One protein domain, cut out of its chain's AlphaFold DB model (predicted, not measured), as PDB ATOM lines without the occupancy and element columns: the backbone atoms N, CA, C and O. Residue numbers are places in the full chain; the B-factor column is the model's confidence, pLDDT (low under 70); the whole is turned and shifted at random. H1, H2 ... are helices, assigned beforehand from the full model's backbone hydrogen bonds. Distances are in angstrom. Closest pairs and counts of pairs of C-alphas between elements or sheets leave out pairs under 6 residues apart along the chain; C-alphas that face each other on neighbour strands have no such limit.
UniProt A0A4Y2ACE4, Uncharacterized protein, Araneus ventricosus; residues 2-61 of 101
ATOM      1  N   ILE A   2       8.917  -2.220  31.126       75.06
ATOM      2  CA  ILE A   2       8.742  -2.395  29.658       75.06
ATOM      3  C   ILE A   2       8.903  -3.864  29.231       75.06
ATOM      4  O   ILE A   2       8.109  -4.385  28.450       75.06
ATOM      5  N   PHE A   3       9.905  -4.546  29.787       80.56
ATOM      6  CA  PHE A   3      10.213  -5.933  29.442       80.56
ATOM      7  C   PHE A   3       9.095  -6.911  29.845       80.56
ATOM      8  O   PHE A   3       8.743  -7.809  29.084       80.56
ATOM      9  N   ASP A   4       8.476  -6.693  31.007       87.56
ATOM     10  CA  ASP A   4       7.372  -7.525  31.501       87.56
ATOM     11  C   ASP A   4       6.157  -7.458  30.571       87.56
ATOM     12  O   ASP A   4       5.577  -8.490  30.231       87.56
ATOM     13  N   ARG A   5       5.849  -6.257  30.062       90.56
ATOM     14  CA  ARG A   5       4.758  -6.040  29.107       90.56
ATOM     15  C   ARG A   5       4.990  -6.774  27.787       90.56
ATOM     16  O   ARG A   5       4.058  -7.351  27.238       90.56
ATOM     17  N   LEU A   6       6.226  -6.791  27.280       89.50
ATOM     18  CA  LEU A   6       6.557  -7.543  26.066       89.50
ATOM     19  C   LEU A   6       6.350  -9.051  26.272       89.50
ATOM     20  O   LEU A   6       5.750  -9.713  25.426       89.50
ATOM     21  N   VAL A   7       6.789  -9.585  27.414       90.19
ATOM     22  CA  VAL A   7       6.608 -11.005  27.754       90.19
ATOM     23  C   VAL A   7       5.125 -11.369  27.852       90.19
ATOM     24  O   VAL A   7       4.729 -12.437  27.386       90.19
ATOM     25  N   GLU A   8       4.294 -10.501  28.424       91.69
ATOM     26  CA  GLU A   8       2.841 -10.701  28.468       91.69
ATOM     27  C   GLU A   8       2.212 -10.712  27.073       91.69
ATOM     28  O   GLU A   8       1.459 -11.632  26.752       91.69
ATOM     29  N   LEU A   9       2.568  -9.761  26.206       90.94
ATOM     30  CA  LEU A   9       2.071  -9.725  24.827       90.94
ATOM     31  C   LEU A   9       2.476 -10.977  24.040       90.94
ATOM     32  O   LEU A   9       1.659 -11.552  23.320       90.94
ATOM     33  N   MET A  10       3.713 -11.443  24.219       91.50
ATOM     34  CA  MET A  10       4.184 -12.689  23.615       91.50
ATOM     35  C   MET A  10       3.379 -13.897  24.100       91.50
ATOM     36  O   MET A  10       3.013 -14.744  23.289       91.50
ATOM     37  N   LYS A  11       3.042 -13.971  25.395       91.88
ATOM     38  CA  LYS A  11       2.181 -15.037  25.932       91.88
ATOM     39  C   LYS A  11       0.791 -15.022  25.305       91.88
ATOM     40  O   LYS A  11       0.313 -16.066  24.872       91.88
ATOM     41  N   VAL A  12       0.161 -13.850  25.225       92.50
ATOM     42  CA  VAL A  12      -1.159 -13.690  24.592       92.50
ATOM     43  C   VAL A  12      -1.109 -14.152  23.136       92.50
ATOM     44  O   VAL A  12      -1.960 -14.922  22.688       92.50
ATOM     45  N   LYS A  13      -0.065 -13.747  22.405       90.19
ATOM     46  CA  LYS A  13       0.128 -14.130  21.007       90.19
ATOM     47  C   LYS A  13       0.347 -15.641  20.856       90.19
ATOM     48  O   LYS A  13      -0.296 -16.248  20.010       90.19
ATOM     49  N   LEU A  14       1.170 -16.268  21.699       89.69
ATOM     50  CA  LEU A  14       1.442 -17.715  21.667       89.69
ATOM     51  C   LEU A  14       0.229 -18.586  22.032       89.69
ATOM     52  O   LEU A  14       0.108 -19.697  21.511       89.69
ATOM     53  N   ASN A  15      -0.663 -18.074  22.884       87.25
ATOM     54  CA  ASN A  15      -1.925 -18.725  23.246       87.25
ATOM     55  C   ASN A  15      -3.015 -18.579  22.171       87.25
ATOM     56  O   ASN A  15      -4.056 -19.223  22.265       87.25
ATOM     57  N   SER A  16      -2.796 -17.745  21.152       87.25
ATOM     58  CA  SER A  16      -3.695 -17.646  20.000       87.25
ATOM     59  C   SER A  16      -3.568 -18.885  19.094       87.25
ATOM     60  O   SER A  16      -2.622 -19.667  19.225       87.25
ATOM     61  N   ASN A  17      -4.489 -19.056  18.135       83.19
ATOM     62  CA  ASN A  17      -4.466 -20.131  17.126       83.19
ATOM     63  C   ASN A  17      -3.338 -19.944  16.083       83.19
ATOM     64  O   ASN A  17      -3.581 -19.825  14.887       83.19
ATOM     65  N   LEU A  18      -2.087 -19.895  16.546       86.50
ATOM     66  CA  LEU A  18      -0.891 -19.844  15.710       86.50
ATOM     67  C   LEU A  18      -0.439 -21.246  15.312       86.50
ATOM     68  O   LEU A  18      -0.426 -22.181  16.122       86.50
ATOM     69  N   SER A  19       0.048 -21.356  14.082       88.50
ATOM     70  CA  SER A  19       0.777 -22.526  13.614       88.50
ATOM     71  C   SER A  19       2.075 -22.724  14.408       88.50
ATOM     72  O   SER A  19       2.638 -21.799  15.002       88.50
ATOM     73  N   LYS A  20       2.617 -23.948  14.384       88.44
ATOM     74  CA  LYS A  20       3.913 -24.248  15.021       88.44
ATOM     75  C   LYS A  20       5.036 -23.335  14.513       88.44
ATOM     76  O   LYS A  20       5.904 -22.963  15.296       88.44
ATOM     77  N   ARG A  21       5.007 -22.959  13.229       88.44
ATOM     78  CA  ARG A  21       6.024 -22.095  12.611       88.44
ATOM     79  C   ARG A  21       5.972 -20.680  13.170       88.44
ATOM     80  O   ARG A  21       7.000 -20.155  13.582       88.44
ATOM     81  N   GLU A  22       4.779 -20.107  13.260       90.25
ATOM     82  CA  GLU A  22       4.598 -18.772  13.834       90.25
ATOM     83  C   GLU A  22       4.942 -18.752  15.326       90.25
ATOM     84  O   GLU A  22       5.531 -17.790  15.810       90.25
ATOM     85  N   LYS A  23       4.653 -19.834  16.063       92.12
ATOM     86  CA  LYS A  23       5.081 -19.959  17.464       92.12
ATOM     87  C   LYS A  23       6.605 -19.908  17.602       92.12
ATOM     88  O   LYS A  23       7.106 -19.186  18.457       92.12
ATOM     89  N   ILE A  24       7.337 -20.625  16.747       92.44
ATOM     90  CA  ILE A  24       8.809 -20.589  16.726       92.44
ATOM     91  C   ILE A  24       9.307 -19.189  16.343       92.44
ATOM     92  O   ILE A  24      10.196 -18.666  17.006       92.44
ATOM     93  N   GLN A  25       8.689 -18.548  15.346       93.06
ATOM     94  CA  GLN A  25       9.025 -17.182  14.942       93.06
ATOM     95  C   GLN A  25       8.854 -16.188  16.096       93.06
ATOM     96  O   GLN A  25       9.755 -15.403  16.364       93.06
ATOM     97  N   VAL A  26       7.734 -16.228  16.825       93.19
ATOM     98  CA  VAL A  26       7.510 -15.348  17.985       93.19
ATOM     99  C   VAL A  26       8.538 -15.620  19.087       93.19
ATOM    100  O   VAL A  26       9.037 -14.682  19.703       93.19
ATOM    101  N   LEU A  27       8.910 -16.884  19.315       92.62
ATOM    102  CA  LEU A  27       9.913 -17.256  20.317       92.62
ATOM    103  C   LEU A  27      11.325 -16.726  20.011       92.62
ATOM    104  O   LEU A  27      12.103 -16.589  20.950       92.62
ATOM    105  N   THR A  28      11.651 -16.360  18.764       93.31
ATOM    106  CA  THR A  28      12.952 -15.732  18.421       93.31
ATOM    107  C   THR A  28      13.178 -14.382  19.113       93.31
ATOM    108  O   THR A  28      14.311 -13.938  19.272       93.31
ATOM    109  N   ILE A  29      12.100 -13.728  19.563       91.75
ATOM    110  CA  ILE A  29      12.149 -12.453  20.294       91.75
ATOM    111  C   ILE A  29      12.586 -12.671  21.754       91.75
ATOM    112  O   ILE A  29      12.969 -11.726  22.445       91.75
ATOM    113  N   ALA A  30      12.515 -13.910  22.259       90.50
ATOM    114  CA  ALA A  30      12.899 -14.209  23.629       90.50
ATOM    115  C   ALA A  30      14.387 -13.876  23.861       90.50
ATOM    116  O   ALA A  30      15.221 -14.127  22.988       90.50
ATOM    117  N   PRO A  31      14.759 -13.348  25.043       87.75
ATOM    118  CA  PRO A  31      16.150 -13.017  25.316       87.75
ATOM    119  C   PRO A  31      17.055 -14.243  25.239       87.75
ATOM    120  O   PRO A  31      16.788 -15.263  25.875       87.75
ATOM    121  N   GLN A  32      18.190 -14.088  24.562       83.94
ATOM    122  CA  GLN A  32      19.246 -15.105  24.490       83.94
ATOM    123  C   GLN A  32      19.922 -15.356  25.850       83.94
ATOM    124  O   GLN A  32      20.557 -16.381  26.059       83.94
ATOM    125  N   SER A  33      19.762 -14.437  26.810       88.81
ATOM    126  CA  SER A  33      20.255 -14.593  28.184       88.81
ATOM    127  C   SER A  33      19.422 -15.554  29.036       88.81
ATOM    128  O   SER A  33      19.796 -15.869  30.168       88.81
ATOM    129  N   TRP A  34      18.252 -15.986  28.558       90.94
ATOM    130  CA  TRP A  34      17.425 -16.952  29.276       90.94
ATOM    131  C   TRP A  34      17.909 -18.370  29.002       90.94
ATOM    132  O   TRP A  34      18.535 -18.625  27.991       90.94
ATOM    133  N   SER A  35      17.624 -19.314  29.897       91.31
ATOM    134  CA  SER A  35      17.836 -20.734  29.607       91.31
ATOM    135  C   SER A  35      16.646 -21.308  28.828       91.31
ATOM    136  O   SER A  35      15.521 -20.822  28.971       91.31
ATOM    137  N   ARG A  36      16.856 -22.394  28.068       90.94
ATOM    138  CA  ARG A  36      15.785 -23.114  27.340       90.94
ATOM    139  C   ARG A  36      14.632 -23.481  28.271       90.94
ATOM    140  O   ARG A  36      13.471 -23.221  27.966       90.94
ATOM    141  N   LYS A  37      14.980 -23.984  29.459       92.88
ATOM    142  CA  LYS A  37      14.042 -24.315  30.533       92.88
ATOM    143  C   LYS A  37      13.253 -23.092  31.001       92.88
ATOM    144  O   LYS A  37      12.037 -23.160  31.128       92.88
ATOM    145  N   ARG A  38      13.911 -21.939  31.188       93.62
ATOM    146  CA  ARG A  38      13.234 -20.687  31.566       93.62
ATOM    147  C   ARG A  38      12.249 -20.228  30.492       93.62
ATOM    148  O   ARG A  38      11.139 -19.842  30.842       93.62
ATOM    149  N   VAL A  39      12.626 -20.279  29.214       92.25
ATOM    150  CA  VAL A  39      11.742 -19.935  28.083       92.25
ATOM    151  C   VAL A  39      10.550 -20.895  28.035       92.25
ATOM    152  O   VAL A  39       9.406 -20.447  27.998       92.25
ATOM    153  N   SER A  40      10.809 -22.200  28.129       92.62
ATOM    154  CA  SER A  40       9.789 -23.253  28.152       92.62
ATOM    155  C   SER A  40       8.774 -23.043  29.275       92.62
ATOM    156  O   SER A  40       7.580 -22.941  29.005       92.62
ATOM    157  N   THR A  41       9.232 -22.871  30.518       92.94
ATOM    158  CA  THR A  41       8.346 -22.629  31.664       92.94
ATOM    159  C   THR A  41       7.624 -21.288  31.558       92.94
ATOM    160  O   THR A  41       6.444 -21.194  31.885       92.94
ATOM    161  N   LYS A  42       8.296 -20.223  31.096       92.12
ATOM    162  CA  LYS A  42       7.682 -18.891  31.032       92.12
ATOM    163  C   LYS A  42       6.594 -18.822  29.964       92.12
ATOM    164  O   LYS A  42       5.577 -18.192  30.233       92.12
ATOM    165  N   PHE A  43       6.795 -19.439  28.799       90.75
ATOM    166  CA  PHE A  43       5.865 -19.390  27.664       90.75
ATOM    167  C   PHE A  43       4.992 -20.643  27.508       90.75
ATOM    168  O   PHE A  43       4.175 -20.686  26.595       90.75
ATOM    169  N   ASN A  44       5.131 -21.632  28.396       91.50
ATOM    170  CA  ASN A  44       4.427 -22.916  28.344       91.50
ATOM    171  C   ASN A  44       4.592 -23.643  26.992       91.50
ATOM    172  O   ASN A  44       3.635 -24.129  26.392       91.50
ATOM    173  N   VAL A  45       5.826 -23.674  26.489       90.69
ATOM    174  CA  VAL A  45       6.207 -24.344  25.235       90.69
ATOM    175  C   VAL A  45       7.189 -25.470  25.524       90.69
ATOM    176  O   VAL A  45       7.817 -25.487  26.581       90.69
ATOM    177  N   THR A  46       7.368 -26.408  24.595       93.12
ATOM    178  CA  THR A  46       8.389 -27.454  24.759       93.12
ATOM    179  C   THR A  46       9.797 -26.862  24.663       93.12
ATOM    180  O   THR A  46      10.033 -25.902  23.924       93.12
ATOM    181  N   GLU A  47      10.759 -27.451  25.378       93.44
ATOM    182  CA  GLU A  47      12.166 -27.029  25.294       93.44
ATOM    183  C   GLU A  47      12.717 -27.149  23.866       93.44
ATOM    184  O   GLU A  47      13.510 -26.314  23.441       93.44
ATOM    185  N   TYR A  48      12.226 -28.125  23.096       92.50
ATOM    186  CA  TYR A  48      12.553 -28.282  21.679       92.50
ATOM    187  C   TYR A  48      12.146 -27.059  20.839       92.50
ATOM    188  O   TYR A  48      12.928 -26.582  20.024       92.50
ATOM    189  N   MET A  49      10.950 -26.494  21.053       91.94
ATOM    190  CA  MET A  49      10.527 -25.283  20.329       91.94
ATOM    191  C   MET A  49      11.347 -24.056  20.729       91.94
ATOM    192  O   MET A  49      11.657 -23.234  19.869       91.94
ATOM    193  N   ALA A  50      11.709 -23.941  22.010       93.19
ATOM    194  CA  ALA A  50      12.601 -22.884  22.479       93.19
ATOM    195  C   ALA A  50      13.990 -23.003  21.832       93.19
ATOM    196  O   ALA A  50      14.545 -21.998  21.393       93.19
ATOM    197  N   GLN A  51      14.509 -24.227  21.707       92.56
ATOM    198  CA  GLN A  51      15.788 -24.477  21.055       92.56
ATOM    199  C   GLN A  51      15.755 -24.148  19.561       92.56
ATOM    200  O   GLN A  51      16.607 -23.402  19.091       92.56
ATOM    201  N   ASN A  52      14.734 -24.610  18.837       92.25
ATOM    202  CA  ASN A  52      14.587 -24.290  17.417       92.25
ATOM    203  C   ASN A  52      14.498 -22.778  17.169       92.25
ATOM    204  O   ASN A  52      15.011 -22.288  16.169       92.25
ATOM    205  N   ALA A  53      13.837 -22.030  18.058       92.12
ATOM    206  CA  ALA A  53      13.763 -20.578  17.948       92.12
ATOM    207  C   ALA A  53      15.128 -19.911  18.169       92.12
ATOM    208  O   ALA A  53      15.449 -18.943  17.484       92.12
ATOM    209  N   TRP A  54      15.946 -20.421  19.091       92.44
ATOM    210  CA  TRP A  54      17.311 -19.933  19.283       92.44
ATOM    211  C   TRP A  54      18.208 -20.205  18.093       92.44
ATOM    212  O   TRP A  54      18.815 -19.260  17.596       92.44
ATOM    213  N   ASP A  55      18.239 -21.443  17.606       91.44
ATOM    214  CA  ASP A  55      19.055 -21.806  16.446       91.44
ATOM    215  C   ASP A  55      18.663 -20.939  15.243       91.44
ATOM    216  O   ASP A  55      19.510 -20.326  14.598       91.44
ATOM    217  N   LEU A  56      17.356 -20.739  15.042       91.94
ATOM    218  CA  LEU A  56      16.831 -19.854  14.007       91.94
ATOM    219  C   LEU A  56      17.230 -18.380  14.204       91.94
ATOM    220  O   LEU A  56      17.478 -17.682  13.224       91.94
ATOM    221  N   THR A  57      17.305 -17.904  15.450       92.50
ATOM    222  CA  THR A  57      17.739 -16.531  15.761       92.50
ATOM    223  C   THR A  57      19.226 -16.337  15.486       92.50
ATOM    224  O   THR A  57      19.617 -15.283  14.993       92.50
ATOM    225  N   VAL A  58      20.052 -17.346  15.777       90.19
ATOM    226  CA  VAL A  58      21.494 -17.323  15.495       90.19
ATOM    227  C   VAL A  58      21.749 -17.371  13.990       90.19
ATOM    228  O   VAL A  58      22.570 -16.609  13.489       90.19
ATOM    229  N   GLU A  59      21.030 -18.224  13.260       90.25
ATOM    230  CA  GLU A  59      21.214 -18.382  11.814       90.25
ATOM    231  C   GLU A  59      20.648 -17.217  10.993       90.25
ATOM    232  O   GLU A  59      21.255 -16.799  10.010       90.25
ATOM    233  N   LYS A  60      19.447 -16.733  11.343       90.12
ATOM    234  CA  LYS A  60      18.641 -15.849  10.478       90.12
ATOM    235  C   LYS A  60      18.154 -14.573  11.164       90.12
ATOM    236  O   LYS A  60      17.527 -13.742  10.510       90.12
ATOM    237  N   GLY A  61      18.443 -14.401  12.450       89.81
ATOM    238  CA  GLY A  61      18.035 -13.235  13.228       89.81
ATOM    239  C   GLY A  61      16.624 -13.327  13.818       89.81
ATOM    240  O   GLY A  61      15.924 -14.338  13.738       89.81
TER     241      GLY A  61
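What this domain is: This is residues 2 to 61 of the 101 residues of an uncharacterized protein of Araneus ventricosus (UniProt A0A4Y2ACE4). What shape do these four helices make? The longest helix, H4, crosses the short helix H2 at nearly a right angle, and H2 and H1 make an open helical hairpin, with H2 between H1 and H4. The short helix H3 packs on the first turns of H4, and its last residue, Phe 43, comes back near H1. What is it built of? The printed part has 60 residues with four named helices in the order H1, H2, H3, H4 and no named strand, and its class is all helix. How large and how dense is it? It is compact and rounded, with a radius of gyration of the C-alphas of 10.5 A and spans of 26 by 25 by 19 A.

Where its parts are: Where is the longest helix? H4 is residues 47 to 60, 19.7 A from first to last C-alpha; C-alpha 47 is at (12.166, -27.029, 25.294), and C-alpha 60 is at (18.641, -15.849, 10.478). Where are the short helices? H2 is residues 20 to 27 and H3 is residues 36 to 43, each 10.6 A from first to last C-alpha. Where is the remaining helix? H1 is residues 2 to 14, 18.8 A long by its first and last C-alphas, and it begins at C-alpha 2 at (8.742, -2.395, 29.658).

How they stand to each other: What does H4 touch? With residues 49 to 54 alone it touches H2, closest at the C-alphas of Ile 24 and Ala 53, 5.1 A apart, and their lines are only just about perpendicular, at 71 degrees. With residues 47 to 51 alone it touches H3, about perpendicular at 75 degrees, and the closest C-alphas are those of Ser 40 and Glu 47, 5.3 A apart. How does H1 stand to the others? H1, with residues 10 to 14 alone, and H2 only just touch, with 3 pairs of C-alphas within 8 A, the closest those of Leu 14 and Lys 23 at 6.0 A; this hairpin runs opposite ways at a shallow tilt of 3 degrees. H1 and H3 are close but not clearly touching, with the C-alphas of Lys 11 and Phe 43 closest at 6.0 A. Which pairs stay apart? H1 and H4 are apart, and H2 and H3 are only just apart, their closest C-alphas at 8.4 A. Are the helices' backbones in order? In H1, H2, H3 and H4 every O i to N i+4 pair is within hydrogen-bond range.

The domain as a whole: How far does it reach? The two C-alphas farthest apart are those of Asn 17 and Ser 33, at 27.6 A. How is it linked? The printed part has no cut; the links H1 to H2 and H3 to H4 are tight, and the link H2 to H3, with 8 residues, is short. How confident is the model? The mean pLDDT of the printed part is 90.4, and no printed residue is under 70.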